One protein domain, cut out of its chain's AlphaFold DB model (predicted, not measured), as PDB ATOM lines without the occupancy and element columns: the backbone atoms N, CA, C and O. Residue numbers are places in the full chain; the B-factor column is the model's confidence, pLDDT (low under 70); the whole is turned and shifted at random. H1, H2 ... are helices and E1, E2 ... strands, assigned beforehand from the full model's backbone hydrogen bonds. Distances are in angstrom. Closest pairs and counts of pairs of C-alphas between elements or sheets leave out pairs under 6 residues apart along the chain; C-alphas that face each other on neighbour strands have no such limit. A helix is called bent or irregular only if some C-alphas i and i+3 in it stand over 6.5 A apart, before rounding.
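AT A GLANCE: This is residues 10 to 113 of the 225 residues of the protein "Cytochrome P450 protein" of Rutstroemia sp. NJR-2017a BBW (UniProt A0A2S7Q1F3). One long helix, H1, sticks out like a handle with residues 10 to 27 from a small body, in which short helices H2 and H3 lie near its other end, H4 and H5 form a V-shaped helical hairpin, and E1 and E2 form a small strand hairpin near H5. The loop of residues 84 to 93 sticks out at the far end from the handle, and these two arms make the length. The printed part has 104 residues, with five named helices and then two named strands along the chain, H1 H2 H3 H4 H5 E1 E2; the sheet, in the order E1 - E2, is antiparallel, and the class is mostly helix. The whole is only just loose, close to extended, with a radius of gyration of the C-alphas of 19.1 A and spans of 74 by 32 by 16 A.

IN THESE COORDINATES: H1 takes residues 10 to 38, from C-alpha 10 at (20.334, 29.789, 11.685) to C-alpha 38 at (3.228, 23.642, -24.857), 40.8 A long. It is neither bent nor irregular, but only just: C-alphas 35 and 38 are 6.2 A apart. H2, residues 40 to 43, is only just irregular, with C-alphas 40 and 43 6.9 A apart. H3 is residues 48 to 52, H4 residues 55 to 63, 10.8 A long, and H5 residues 68 to 79, 15.5 A long. E1 is residues 99 to 101 and E2 residues 107 to 109, ending with C-alpha 109 at (-6.383, 4.922, -28.186).

HOW THE PARTS SIT: H1 touches H3 with its residues 31 to 36 alone, the closest C-alphas being those of Ala 32 and Val 52, 5.3 A apart. H1 and H2 only just touch, only at the corner, with Leu 36 and Ala 42 closest, their C-alphas 5.4 A apart. H3 and H4 only just touch, only at the corner, with 3 pairs of C-alphas within 8 A; the closest are those of Ala 50 and Tyr 56, 5.3 A. H4 and H5, a helical hairpin, touch at a steep tilt of 43 degrees, opposite ways; the closest C-alphas are those of Trp 60 and Tyr 68, 4.9 A. The closest C-alphas of H5 and E1 are those of His 76 and Val 100, 6.2 A. E1 and E2 are an antiparallel hairpin, with N 100 and O 108 at 2.9 A, within hydrogen-bond range. H1 and H5 are apart. Every O i to N i+4 pair is within hydrogen-bond range in H1, H3 and H5, and 4 of 5 in H4; H2 is too short for such a pair.

THE WHOLE: The C-alphas of Ile 10 and Asn 89, the two farthest apart, are 74.5 A apart. Without the stretches that stand free, the body spans 38 by 31 by 17 A. The printed part has no cut. The link from H5 to E1, 19 residues, is long. The mean pLDDT of the printed part is 84.1; residues 10 to 12 and 81 to 97 are under 70.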
ATOM      1  N   ILE A  10      21.742  30.231  11.725       59.34
ATOM      2  CA  ILE A  10      20.334  29.789  11.685       59.34
ATOM      3  C   ILE A  10      19.516  30.611  10.672       59.34
ATOM      4  O   ILE A  10      18.766  30.039   9.886       59.34
ATOM      5  N   SER A  11      19.703  31.933  10.615       62.91
ATOM      6  CA  SER A  11      19.023  32.794   9.626       62.91
ATOM      7  C   SER A  11      19.474  32.533   8.183       62.91
ATOM      8  O   SER A  11      18.644  32.546   7.271       62.91
ATOM      9  N   SER A  12      20.757  32.217   7.965       65.81
ATOM     10  CA  SER A  12      21.257  31.791   6.650       65.81
ATOM     11  C   SER A  12      20.697  30.430   6.215       65.81
ATOM     12  O   SER A  12      20.287  30.283   5.066       65.81
ATOM     13  N   ALA A  13      20.580  29.465   7.136       71.25
ATOM     14  CA  ALA A  13      20.010  28.147   6.861       71.25
ATOM     15  C   ALA A  13      18.517  28.229   6.506       71.25
ATOM     16  O   ALA A  13      18.086  27.632   5.522       71.25
ATOM     17  N   SER A  14      17.737  29.032   7.237       79.38
ATOM     18  CA  SER A  14      16.326  29.283   6.914       79.38
ATOM     19  C   SER A  14      16.155  29.962   5.552       79.38
ATOM     20  O   SER A  14      15.246  29.613   4.802       79.38
ATOM     21  N   SER A  15      17.051  30.885   5.193       83.56
ATOM     22  CA  SER A  15      17.026  31.571   3.893       83.56
ATOM     23  C   SER A  15      17.328  30.620   2.729       83.56
ATOM     24  O   SER A  15      16.664  30.681   1.696       83.56
ATOM     25  N   ILE A  16      18.283  29.699   2.909       89.50
ATOM     26  CA  ILE A  16      18.603  28.654   1.924       89.50
ATOM     27  C   ILE A  16      17.417  27.697   1.749       89.50
ATOM     28  O   ILE A  16      17.052  27.386   0.617       89.50
ATOM     29  N   SER A  17      16.772  27.280   2.841       90.38
ATOM     30  CA  SER A  17      15.582  26.421   2.787       90.38
ATOM     31  C   SER A  17      14.417  27.088   2.055       90.38
ATOM     32  O   SER A  17      13.766  26.452   1.228       90.38
ATOM     33  N   ILE A  18      14.168  28.377   2.305       92.81
ATOM     34  CA  ILE A  18      13.126  29.137   1.599       92.81
ATOM     35  C   ILE A  18      13.452  29.231   0.108       92.81
ATOM     36  O   ILE A  18      12.590  28.948  -0.722       92.81
ATOM     37  N   LEU A  19      14.694  29.575  -0.242       94.25
ATOM     38  CA  LEU A  19      15.128  29.648  -1.636       94.25
ATOM     39  C   LEU A  19      14.952  28.300  -2.347       94.25
ATOM     40  O   LEU A  19      14.433  28.255  -3.460       94.25
ATOM     41  N   PHE A  20      15.319  27.202  -1.686       95.38
ATOM     42  CA  PHE A  20      15.135  25.851  -2.208       95.38
ATOM     43  C   PHE A  20      13.656  25.530  -2.473       95.38
ATOM     44  O   PHE A  20      13.314  25.064  -3.559       95.38
ATOM     45  N   VAL A  21      12.761  25.844  -1.530       95.94
ATOM     46  CA  VAL A  21      11.310  25.653  -1.702       95.94
ATOM     47  C   VAL A  21      10.771  26.491  -2.865       95.94
ATOM     48  O   VAL A  21      10.008  25.980  -3.685       95.94
ATOM     49  N   VAL A  22      11.191  27.753  -2.988       96.19
ATOM     50  CA  VAL A  22      10.776  28.634  -4.093       96.19
ATOM     51  C   VAL A  22      11.245  28.091  -5.444       96.19
ATOM     52  O   VAL A  22      10.458  28.065  -6.395       96.19
ATOM     53  N   ILE A  23      12.490  27.613  -5.536       96.38
ATOM     54  CA  ILE A  23      13.028  26.988  -6.752       96.38
ATOM     55  C   ILE A  23      12.211  25.746  -7.119       96.38
ATOM     56  O   ILE A  23      11.803  25.612  -8.273       96.38
ATOM     57  N   LEU A  24      11.910  24.874  -6.152       96.38
ATOM     58  CA  LEU A  24      11.105  23.673  -6.389       96.38
ATOM     59  C   LEU A  24       9.696  24.004  -6.889       96.38
ATOM     60  O   LEU A  24       9.246  23.418  -7.873       96.38
ATOM     61  N   ILE A  25       9.003  24.948  -6.247       96.50
ATOM     62  CA  ILE A  25       7.655  25.363  -6.661       96.50
ATOM     63  C   ILE A  25       7.693  25.941  -8.076       96.50
ATOM     64  O   ILE A  25       6.872  25.571  -8.915       96.50
ATOM     65  N   THR A  26       8.665  26.808  -8.361       96.81
ATOM     66  CA  THR A  26       8.821  27.437  -9.681       96.81
ATOM     67  C   THR A  26       9.108  26.394 -10.760       96.81
ATOM     68  O   THR A  26       8.529  26.451 -11.845       96.81
ATOM     69  N   TYR A  27       9.957  25.411 -10.458       96.56
ATOM     70  CA  TYR A  27      10.257  24.296 -11.351       96.56
ATOM     71  C   TYR A  27       9.013  23.449 -11.652       96.56
ATOM     72  O   TYR A  27       8.680  23.226 -12.812       96.56
ATOM     73  N   TRP A  28       8.261  23.019 -10.636       95.75
ATOM     74  CA  TRP A  28       7.061  22.207 -10.868       95.75
ATOM     75  C   TRP A  28       5.933  22.989 -11.548       95.75
ATOM     76  O   TRP A  28       5.222  22.433 -12.387       95.75
ATOM     77  N   ALA A  29       5.796  24.282 -11.247       96.06
ATOM     78  CA  ALA A  29       4.861  25.161 -11.937       96.06
ATOM     79  C   ALA A  29       5.218  25.310 -13.424       96.06
ATOM     80  O   ALA A  29       4.336  25.182 -14.274       96.06
ATOM     81  N   SER A  30       6.497  25.517 -13.758       96.62
ATOM     82  CA  SER A  30       6.934  25.627 -15.156       96.62
ATOM     83  C   SER A  30       6.725  24.315 -15.920       96.62
ATOM     84  O   SER A  30       6.205  24.335 -17.037       96.62
ATOM     85  N   VAL A  31       7.003  23.169 -15.289       96.06
ATOM     86  CA  VAL A  31       6.711  21.837 -15.841       96.06
ATOM     87  C   VAL A  31       5.212  21.650 -16.090       96.06
ATOM     88  O   VAL A  31       4.828  21.163 -17.155       96.06
ATOM     89  N   ALA A  32       4.349  22.048 -15.152       96.31
ATOM     90  CA  ALA A  32       2.900  21.940 -15.306       96.31
ATOM     91  C   ALA A  32       2.376  22.808 -16.462       96.31
ATOM     92  O   ALA A  32       1.595  22.328 -17.284       96.31
ATOM     93  N   VAL A  33       2.844  24.057 -16.564       96.75
ATOM     94  CA  VAL A  33       2.496  24.968 -17.668       96.75
ATOM     95  C   VAL A  33       2.943  24.383 -19.005       96.75
ATOM     96  O   VAL A  33       2.145  24.299 -19.939       96.75
ATOM     97  N   TYR A  34       4.185  23.900 -19.090       96.88
ATOM     98  CA  TYR A  34       4.687  23.247 -20.294       96.88
ATOM     99  C   TYR A  34       3.819  22.043 -20.683       96.88
ATOM    100  O   TYR A  34       3.336  21.966 -21.811       96.88
ATOM    101  N   ARG A  35       3.537  21.134 -19.739       96.50
ATOM    102  CA  ARG A  35       2.749  19.915 -19.985       96.50
ATOM    103  C   ARG A  35       1.313  20.191 -20.419       96.50
ATOM    104  O   ARG A  35       0.783  19.422 -21.222       96.50
ATOM    105  N   LEU A  36       0.693  21.249 -19.901       95.12
ATOM    106  CA  LEU A  36      -0.695  21.601 -20.199       95.12
ATOM    107  C   LEU A  36      -0.870  22.374 -21.504       95.12
ATOM    108  O   LEU A  36      -1.908  22.205 -22.136       95.12
ATOM    109  N   PHE A  37       0.096  23.208 -21.895       95.44
ATOM    110  CA  PHE A  37      -0.102  24.157 -22.999       95.44
ATOM    111  C   PHE A  37       0.893  24.008 -24.150       95.44
ATOM    112  O   PHE A  37       0.520  24.230 -25.296       95.44
ATOM    113  N   LEU A  38       2.144  23.644 -23.865       95.81
ATOM    114  CA  LEU A  38       3.228  23.642 -24.857       95.81
ATOM    115  C   LEU A  38       3.632  22.232 -25.303       95.81
ATOM    116  O   LEU A  38       4.261  22.064 -26.344       95.81
ATOM    117  N   HIS A  39       3.276  21.210 -24.525       95.06
ATOM    118  CA  HIS A  39       3.602  19.827 -24.840       95.06
ATOM    119  C   HIS A  39       2.893  19.376 -26.126       95.06
ATOM    120  O   HIS A  39       1.713  19.688 -26.300       95.06
ATOM    121  N   PRO A  40       3.524  18.554 -26.985       94.62
ATOM    122  CA  PRO A  40       2.895  18.052 -28.213       94.62
ATOM    123  C   PRO A  40       1.554  17.339 -27.981       94.62
ATOM    124  O   PRO A  40       0.686  17.331 -28.856       94.62
ATOM    125  N   LEU A  41       1.378  16.762 -26.786       93.69
ATOM    126  CA  LEU A  41       0.145  16.084 -26.384       93.69
ATOM    127  C   LEU A  41      -0.929  17.011 -25.783       93.69
ATOM    128  O   LEU A  41      -2.025  16.548 -25.490       93.69
ATOM    129  N   ALA A  42      -0.656  18.305 -25.595       92.19
ATOM    130  CA  ALA A  42      -1.605  19.267 -25.018       92.19
ATOM    131  C   ALA A  42      -2.882  19.446 -25.859       92.19
ATOM    132  O   ALA A  42      -3.927  19.805 -25.327       92.19
ATOM    133  N   LYS A  43      -2.806  19.153 -27.164       89.88
ATOM    134  CA  LYS A  43      -3.950  19.177 -28.088       89.88
ATOM    135  C   LYS A  43      -4.953  18.040 -27.868       89.88
ATOM    136  O   LYS A  43      -6.063  18.116 -28.385       89.88
ATOM    137  N   PHE A  44      -4.561  16.985 -27.153       91.00
ATOM    138  CA  PHE A  44      -5.430  15.842 -26.899       91.00
ATOM    139  C   PHE A  44      -6.227  16.038 -25.605       91.00
ATOM    140  O   PHE A  44      -5.700  16.564 -24.619       91.00
ATOM    141  N   PRO A  45      -7.499  15.616 -25.595       91.44
ATOM    142  CA  PRO A  45      -8.384  15.785 -24.458       91.44
ATOM    143  C   PRO A  45      -7.987  14.813 -23.341       91.44
ATOM    144  O   PRO A  45      -7.420  13.755 -23.597       91.44
ATOM    145  N   GLY A  46      -8.305  15.153 -22.094       91.62
ATOM    146  CA  GLY A  46      -8.062  14.285 -20.944       91.62
ATOM    147  C   GLY A  46      -8.138  15.043 -19.621       91.62
ATOM    148  O   GLY A  46      -8.247  16.278 -19.605       91.62
ATOM    149  N   PRO A  47      -8.089  14.344 -18.477       94.12
ATOM    150  CA  PRO A  47      -8.037  15.001 -17.180       94.12
ATOM    151  C   PRO A  47      -6.758  15.840 -17.049       94.12
ATOM    152  O   PRO A  47      -5.648  15.317 -17.113       94.12
ATOM    153  N   LYS A  48      -6.893  17.141 -16.756       94.12
ATOM    154  CA  LYS A  48      -5.736  18.042 -16.559       94.12
ATOM    155  C   LYS A  48      -4.758  17.530 -15.495       94.12
ATOM    156  O   LYS A  48      -3.553  17.650 -15.666       94.12
ATOM    157  N   ARG A  49      -5.277  16.923 -14.421       94.25
ATOM    158  CA  ARG A  49      -4.466  16.300 -13.359       94.25
ATOM    159  C   ARG A  49      -3.555  15.191 -13.890       94.25
ATOM    160  O   ARG A  49      -2.388  15.141 -13.521       94.25
ATOM    161  N   ALA A  50      -4.073  14.381 -14.806       93.75
ATOM    162  CA  ALA A  50      -3.347  13.284 -15.421       93.75
ATOM    163  C   ALA A  50      -2.335  13.798 -16.461       93.75
ATOM    164  O   ALA A  50      -1.206  13.333 -16.528       93.75
ATOM    165  N   ALA A  51      -2.675  14.870 -17.183       94.88
ATOM    166  CA  ALA A  51      -1.748  15.538 -18.098       94.88
ATOM    167  C   ALA A  51      -0.531  16.188 -17.398       94.88
ATOM    168  O   ALA A  51       0.519  16.350 -18.021       94.88
ATOM    169  N   VAL A  52      -0.656  16.591 -16.126       95.75
ATOM    170  CA  VAL A  52       0.405  17.299 -15.382       95.75
ATOM    171  C   VAL A  52       1.396  16.344 -14.724       95.75
ATOM    172  O   VAL A  52       2.592  16.641 -14.708       95.75
ATOM    173  N   THR A  53       0.944  15.215 -14.176       94.62
ATOM    174  CA  THR A  53       1.788  14.332 -13.357       94.62
ATOM    175  C   THR A  53       1.374  12.861 -13.438       94.62
ATOM    176  O   THR A  53       0.189  12.556 -13.546       94.62
ATOM    177  N   HIS A  54       2.348  11.954 -13.301       93.69
ATOM    178  CA  HIS A  54       2.115  10.508 -13.155       93.69
ATOM    179  C   HIS A  54       1.512  10.137 -11.793       93.69
ATOM    180  O   HIS A  54       1.029   9.026 -11.623       93.69
ATOM    181  N   LEU A  55       1.470  11.061 -10.822       94.44
ATOM    182  CA  LEU A  55       0.821  10.802  -9.528       94.44
ATOM    183  C   LEU A  55      -0.656  10.424  -9.675       94.44
ATOM    184  O   LEU A  55      -1.204   9.768  -8.800       94.44
ATOM    185  N   TYR A  56      -1.301  10.845 -10.766       94.00
ATOM    186  CA  TYR A  56      -2.678  10.462 -11.036       94.00
ATOM    187  C   TYR A  56      -2.824   8.968 -11.345       94.00
ATOM    188  O   TYR A  56      -3.702   8.322 -10.791       94.00
ATOM    189  N   GLU A  57      -1.948   8.442 -12.194       94.06
ATOM    190  CA  GLU A  57      -1.848   7.024 -12.545       94.06
ATOM    191  C   GLU A  57      -1.450   6.192 -11.321       94.06
ATOM    192  O   GLU A  57      -2.193   5.306 -10.910       94.06
ATOM    193  N   ILE A  58      -0.385   6.600 -10.619       93.31
ATOM    194  CA  ILE A  58       0.082   5.949  -9.382       93.31
ATOM    195  C   ILE A  58      -1.026   5.877  -8.323       93.31
ATOM    196  O   ILE A  58      -1.136   4.880  -7.613       93.31
ATOM    197  N   ALA A  59      -1.860   6.916  -8.202       94.50
ATOM    198  CA  ALA A  59      -2.968   6.917  -7.253       94.50
ATOM    199  C   ALA A  59      -3.948   5.759  -7.498       94.50
ATOM    200  O   ALA A  59      -4.417   5.147  -6.543       94.50
ATOM    201  N   TRP A  60      -4.242   5.448  -8.761       93.69
ATOM    202  CA  TRP A  60      -5.174   4.383  -9.125       93.69
ATOM    203  C   TRP A  60      -4.511   3.013  -9.190       93.69
ATOM    204  O   TRP A  60      -5.108   2.046  -8.728       93.69
ATOM    205  N   ASP A  61      -3.288   2.922  -9.704       91.12
ATOM    206  CA  ASP A  61      -2.601   1.635  -9.810       91.12
ATOM    207  C   ASP A  61      -2.147   1.116  -8.452       91.12
ATOM    208  O   ASP A  61      -2.403  -0.036  -8.111       91.12
ATOM    209  N   TYR A  62      -1.514   1.968  -7.645       90.69
ATOM    210  CA  TYR A  62      -0.921   1.531  -6.385       90.69
ATOM    211  C   TYR A  62      -1.916   1.549  -5.221       90.69
ATOM    212  O   TYR A  62      -1.951   0.619  -4.422       90.69
ATOM    213  N   PHE A  63      -2.734   2.601  -5.106       92.12
ATOM    214  CA  PHE A  63      -3.687   2.733  -3.993       92.12
ATOM    215  C   PHE A  63      -5.111   2.299  -4.356       92.12
ATOM    216  O   PHE A  63      -5.950   2.174  -3.465       92.12
ATOM    217  N   GLY A  64      -5.391   2.086  -5.643       87.44
ATOM    218  CA  GLY A  64      -6.700   1.694  -6.161       87.44
ATOM    219  C   GLY A  64      -6.764   0.259  -6.678       87.44
ATOM    220  O   GLY A  64      -7.675  -0.028  -7.444       87.44
ATOM    221  N   ASP A  65      -5.831  -0.614  -6.287       89.12
ATOM    222  CA  ASP A  65      -5.811  -2.036  -6.673       89.12
ATOM    223  C   ASP A  65      -5.734  -2.254  -8.201       89.12
ATOM    224  O   ASP A  65      -6.514  -3.000  -8.791       89.12
ATOM    225  N   GLY A  66      -4.839  -1.526  -8.885       87.19
ATOM    226  CA  GLY A  66      -4.670  -1.639 -10.342       87.19
ATOM    227  C   GLY A  66      -5.839  -1.082 -11.165       87.19
ATOM    228  O   GLY A  66      -5.980  -1.396 -12.349       87.19
ATOM    229  N   ALA A  67      -6.715  -0.264 -10.570       92.25
ATOM    230  CA  ALA A  67      -7.955   0.169 -11.215       92.25
ATOM    231  C   ALA A  67      -7.782   1.262 -12.286       92.25
ATOM    232  O   ALA A  67      -8.784   1.787 -12.793       92.25
ATOM    233  N   TYR A  68      -6.552   1.632 -12.655       94.00
ATOM    234  CA  TYR A  68      -6.332   2.718 -13.604       94.00
ATOM    235  C   TYR A  68      -6.892   2.411 -14.994       94.00
ATOM    236  O   TYR A  68      -7.443   3.305 -15.632       94.00
ATOM    237  N   LEU A  69      -6.884   1.142 -15.417       92.19
ATOM    238  CA  LEU A  69      -7.513   0.700 -16.667       92.19
ATOM    239  C   LEU A  69      -9.001   1.093 -16.744       92.19
ATOM    240  O   LEU A  69      -9.455   1.641 -17.750       92.19
ATOM    241  N   PHE A  70      -9.756   0.886 -15.662       93.31
ATOM    242  CA  PHE A  70     -11.173   1.265 -15.591       93.31
ATOM    243  C   PHE A  70     -11.364   2.780 -15.521       93.31
ATOM    244  O   PHE A  70     -12.375   3.324 -15.972       93.31
ATOM    245  N   GLU A  71     -10.405   3.494 -14.932       94.00
ATOM    246  CA  GLU A  71     -10.418   4.950 -14.955       94.00
ATOM    247  C   GLU A  71     -10.159   5.478 -16.373       94.00
ATOM    248  O   GLU A  71     -10.861   6.392 -16.801       94.00
ATOM    249  N   ILE A  72      -9.243   4.877 -17.137       93.56
ATOM    250  CA  ILE A  72      -9.003   5.199 -18.552       93.56
ATOM    251  C   ILE A  72     -10.280   4.995 -19.379       93.56
ATOM    252  O   ILE A  72     -10.652   5.889 -20.139       93.56
ATOM    253  N   GLU A  73     -11.010   3.896 -19.178       91.62
ATOM    254  CA  GLU A  73     -12.321   3.664 -19.811       91.62
ATOM    255  C   GLU A  73     -13.301   4.819 -19.515       91.62
ATOM    256  O   GLU A  73     -13.898   5.414 -20.416       91.62
ATOM    257  N   LYS A  74     -13.405   5.254 -18.251       91.50
ATOM    258  CA  LYS A  74     -14.215   6.435 -17.891       91.50
ATOM    259  C   LYS A  74     -13.710   7.712 -18.561       91.50
ATOM    260  O   LYS A  74     -14.515   8.585 -18.895       91.50
ATOM    261  N   MET A  75     -12.400   7.857 -18.763       91.69
ATOM    262  CA  MET A  75     -11.859   8.994 -19.498       91.69
ATOM    263  C   MET A  75     -12.244   8.952 -20.977       91.69
ATOM    264  O   MET A  75     -12.594  10.003 -21.506       91.69
ATOM    265  N   HIS A  76     -12.248   7.787 -21.629       90.19
ATOM    266  CA  HIS A  76     -12.749   7.634 -23.001       90.19
ATOM    267  C   HIS A  76     -14.230   8.005 -23.106       90.19
ATOM    268  O   HIS A  76     -14.602   8.794 -23.979       90.19
ATOM    269  N   LYS A  77     -15.059   7.567 -22.149       86.25
ATOM    270  CA  LYS A  77     -16.475   7.971 -22.046       86.25
ATOM    271  C   LYS A  77     -16.651   9.485 -21.891       86.25
ATOM    272  O   LYS A  77     -17.570  10.063 -22.465       86.25
ATOM    273  N   LYS A  78     -15.798  10.132 -21.090       88.06
ATOM    274  CA  LYS A  78     -15.950  11.546 -20.705       88.06
ATOM    275  C   LYS A  78     -15.282  12.539 -21.659       88.06
ATOM    276  O   LYS A  78     -15.830  13.612 -21.902       88.06
ATOM    277  N   TYR A  79     -14.072  12.235 -22.108       85.88
ATOM    278  CA  TYR A  79     -13.184  13.148 -22.835       85.88
ATOM    279  C   TYR A  79     -12.919  12.712 -24.267       85.88
ATOM    280  O   TYR A  79     -12.392  13.513 -25.038       85.88
ATOM    281  N   GLY A  80     -13.240  11.469 -24.620       74.75
ATOM    282  CA  GLY A  80     -13.011  10.965 -25.956       74.75
ATOM    283  C   GLY A  80     -13.664  11.877 -26.998       74.75
ATOM    284  O   GLY A  80     -14.882  12.056 -27.028       74.75
ATOM    285  N   LEU A  81     -12.843  12.474 -27.861       63.44
ATOM    286  CA  LEU A  81     -13.307  13.374 -28.914       63.44
ATOM    287  C   LEU A  81     -14.037  12.583 -29.991       63.44
ATOM    288  O   LEU A  81     -13.401  11.901 -30.782       63.44
ATOM    289  N   LYS A  82     -15.359  12.711 -30.088       58.16
ATOM    290  CA  LYS A  82     -16.127  12.110 -31.183       58.16
ATOM    291  C   LYS A  82     -15.589  12.630 -32.525       58.16
ATOM    292  O   LYS A  82     -15.936  13.729 -32.954       58.16
ATOM    293  N   ARG A  83     -14.721  11.864 -33.195       52.53
ATOM    294  CA  ARG A  83     -14.430  12.082 -34.611       52.53
ATOM    295  C   ARG A  83     -15.781  11.897 -35.298       52.53
ATOM    296  O   ARG A  83     -16.420  10.862 -35.117       52.53
ATOM    297  N   LEU A  84     -16.284  12.943 -35.955       46.88
ATOM    298  CA  LEU A  84     -17.503  12.861 -36.755       46.88
ATOM    299  C   LEU A  84     -17.215  11.883 -37.898       46.88
ATOM    300  O   LEU A  84     -16.728  12.269 -38.955       46.88
ATOM    301  N   TYR A  85     -17.448  10.599 -37.656       46.75
ATOM    302  CA  TYR A  85     -17.496   9.613 -38.714       46.75
ATOM    303  C   TYR A  85     -18.845   9.773 -39.427       46.75
ATOM    304  O   TYR A  85     -19.882   9.803 -38.753       46.75
ATOM    305  N   PRO A  86     -18.877   9.897 -40.766       46.44
ATOM    306  CA  PRO A  86     -20.102   9.664 -41.512       46.44
ATOM    307  C   PRO A  86     -20.500   8.203 -41.285       46.44
ATOM    308  O   PRO A  86     -19.833   7.275 -41.732       46.44
ATOM    309  N   ILE A  87     -21.552   8.027 -40.488       52.16
ATOM    310  CA  ILE A  87     -22.069   6.743 -40.027       52.16
ATOM    311  C   ILE A  87     -22.458   5.895 -41.242       52.16
ATOM    312  O   ILE A  87     -23.454   6.177 -41.904       52.16
ATOM    313  N   VAL A  88     -21.717   4.817 -41.490       46.53
ATOM    314  CA  VAL A  88     -22.252   3.642 -42.179       46.53
ATOM    315  C   VAL A  88     -22.827   2.711 -41.114       46.53
ATOM    316  O   VAL A  88     -22.107   2.013 -40.417       46.53
ATOM    317  N   ASN A  89     -24.145   2.810 -40.938       46.25
ATOM    318  CA  ASN A  89     -25.054   1.850 -40.304       46.25
ATOM    319  C   ASN A  89     -24.468   0.880 -39.259       46.25
ATOM    320  O   ASN A  89     -24.170  -0.263 -39.591       46.25
ATOM    321  N   LEU A  90     -24.505   1.259 -37.977       47.94
ATOM    322  CA  LEU A  90     -24.998   0.336 -36.946       47.94
ATOM    323  C   LEU A  90     -25.466   1.106 -35.707       47.94
ATOM    324  O   LEU A  90     -24.684   1.714 -34.977       47.94
ATOM    325  N   ALA A  91     -26.777   1.107 -35.492       48.22
ATOM    326  CA  ALA A  91     -27.382   1.623 -34.279       48.22
ATOM    327  C   ALA A  91     -26.942   0.766 -33.075       48.22
ATOM    328  O   ALA A  91     -27.034  -0.458 -33.130       48.22
ATOM    329  N   ASN A  92     -26.531   1.439 -31.993       42.12
ATOM    330  CA  ASN A  92     -26.315   0.937 -30.621       42.12
ATOM    331  C   ASN A  92     -24.890   0.592 -30.150       42.12
ATOM    332  O   ASN A  92     -24.752   0.092 -29.036       42.12
ATOM    333  N   MET A  93     -23.824   0.943 -30.873       47.97
ATOM    334  CA  MET A  93     -22.483   0.936 -30.270       47.97
ATOM    335  C   MET A  93     -22.223   2.297 -29.603       47.97
ATOM    336  O   MET A  93     -22.150   3.327 -30.275       47.97
ATOM    337  N   ILE A  94     -22.136   2.325 -28.272       46.88
ATOM    338  CA  ILE A  94     -21.695   3.505 -27.518       46.88
ATOM    339  C   ILE A  94     -20.224   3.730 -27.887       46.88
ATOM    340  O   ILE A  94     -19.340   3.051 -27.379       46.88
ATOM    341  N   TYR A  95     -19.960   4.646 -28.820       51.34
ATOM    342  CA  TYR A  95     -18.599   5.050 -29.166       51.34
ATOM    343  C   TYR A  95     -18.054   5.956 -28.059       51.34
ATOM    344  O   TYR A  95     -18.311   7.164 -28.037       51.34
ATOM    345  N   GLU A  96     -17.324   5.357 -27.124       53.59
ATOM    346  CA  GLU A  96     -16.420   6.061 -26.216       53.59
ATOM    347  C   GLU A  96     -15.314   6.677 -27.075       53.59
ATOM    348  O   GLU A  96     -14.779   6.012 -27.959       53.59
ATOM    349  N   GLY A  97     -15.048   7.977 -26.951       59.97
ATOM    350  CA  GLY A  97     -14.273   8.642 -27.998       59.97
ATOM    351  C   GLY A  97     -12.808   8.165 -28.070       59.97
ATOM    352  O   GLY A  97     -12.236   7.718 -27.077       59.97
ATOM    353  N   PRO A  98     -12.172   8.298 -29.243       75.25
ATOM    354  CA  PRO A  98     -11.126   7.413 -29.728       75.25
ATOM    355  C   PRO A  98      -9.759   7.649 -29.098       75.25
ATOM    356  O   PRO A  98      -8.988   6.712 -28.985       75.25
ATOM    357  N   ILE A  99      -9.408   8.876 -28.705       88.19
ATOM    358  CA  ILE A  99      -8.047   9.196 -28.252       88.19
ATOM    359  C   ILE A  99      -8.121  10.120 -27.047       88.19
ATOM    360  O   ILE A  99      -8.714  11.201 -27.122       88.19
ATOM    361  N   VAL A 100      -7.496   9.705 -25.948       92.75
ATOM    362  CA  VAL A 100      -7.455  10.461 -24.697       92.75
ATOM    363  C   VAL A 100      -6.041  10.470 -24.141       92.75
ATOM    364  O   VAL A 100      -5.352   9.458 -24.123       92.75
ATOM    365  N   ARG A 101      -5.601  11.627 -23.651       94.00
ATOM    366  CA  ARG A 101      -4.358  11.752 -22.900       94.00
ATOM    367  C   ARG A 101      -4.562  11.243 -21.481       94.00
ATOM    368  O   ARG A 101      -5.288  11.862 -20.701       94.00
ATOM    369  N   VAL A 102      -3.894  10.138 -21.164       94.94
ATOM    370  CA  VAL A 102      -4.032   9.456 -19.874       94.94
ATOM    371  C   VAL A 102      -2.948   9.883 -18.897       94.94
ATOM    372  O   VAL A 102      -3.249  10.063 -17.735       94.94
ATOM    373  N   ASN A 103      -1.727  10.185 -19.331       94.31
ATOM    374  CA  ASN A 103      -0.682  10.704 -18.441       94.31
ATOM    375  C   ASN A 103       0.123  11.827 -19.144       94.31
ATOM    376  O   ASN A 103      -0.257  12.287 -20.234       94.31
ATOM    377  N   PRO A 104       1.210  12.362 -18.556       94.88
ATOM    378  CA  PRO A 104       1.974  13.425 -19.197       94.88
ATOM    379  C   PRO A 104       2.563  13.059 -20.564       94.88
ATOM    380  O   PRO A 104       2.733  13.969 -21.379       94.88
ATOM    381  N   LEU A 105       2.849  11.779 -20.816       92.00
ATOM    382  CA  LEU A 105       3.621  11.299 -21.966       92.00
ATOM    383  C   LEU A 105       2.861  10.311 -22.866       92.00
ATOM    384  O   LEU A 105       3.369   9.963 -23.928       92.00
ATOM    385  N   GLU A 106       1.647   9.913 -22.491       91.81
ATOM    386  CA  GLU A 106       0.921   8.814 -23.123       91.81
ATOM    387  C   GLU A 106      -0.494   9.202 -23.556       91.81
ATOM    388  O   GLU A 106      -1.212   9.968 -22.895       91.81
ATOM    389  N   LEU A 107      -0.893   8.623 -24.686       91.81
ATOM    390  CA  LEU A 107      -2.253   8.633 -25.194       91.81
ATOM    391  C   LEU A 107      -2.791   7.208 -25.153       91.81
ATOM    392  O   LEU A 107      -2.139   6.298 -25.659       91.81
ATOM    393  N   SER A 108      -4.002   7.048 -24.637       91.62
ATOM    394  CA  SER A 108      -4.771   5.832 -24.848       91.62
ATOM    395  C   SER A 108      -5.654   5.995 -26.078       91.62
ATOM    396  O   SER A 108      -6.258   7.056 -26.293       91.62
ATOM    397  N   ILE A 109      -5.669   4.958 -26.914       88.88
ATOM    398  CA  ILE A 109      -6.383   4.922 -28.186       88.88
ATOM    399  C   ILE A 109      -7.374   3.760 -28.153       88.88
ATOM    400  O   ILE A 109      -6.983   2.600 -28.101       88.88
ATOM    401  N   SER A 110      -8.657   4.097 -28.221       87.00
ATOM    402  CA  SER A 110      -9.792   3.187 -28.341       87.00
ATOM    403  C   SER A 110     -10.484   3.439 -29.687       87.00
ATOM    404  O   SER A 110     -11.611   3.925 -29.756       87.00
ATOM    405  N   ASP A 111      -9.750   3.202 -30.778       81.00
ATOM    406  CA  ASP A 111     -10.229   3.361 -32.157       81.00
ATOM    407  C   ASP A 111      -9.835   2.131 -32.993       81.00
ATOM    408  O   ASP A 111      -8.638   1.929 -33.237       81.00
ATOM    409  N   PRO A 112     -10.797   1.294 -33.429       81.19
ATOM    410  CA  PRO A 112     -10.491   0.113 -34.230       81.19
ATOM    411  C   PRO A 112      -9.878   0.471 -35.590       81.19
ATOM    412  O   PRO A 112      -9.038  -0.280 -36.084       81.19
ATOM    413  N   ASP A 113     -10.222   1.626 -36.167       80.06
ATOM    414  CA  ASP A 113      -9.698   2.049 -37.468       80.06
ATOM    415  C   ASP A 113      -8.211   2.429 -37.377       80.06
ATOM    416  O   ASP A 113      -7.462   2.298 -38.346       80.06
TER     417      ASP A 113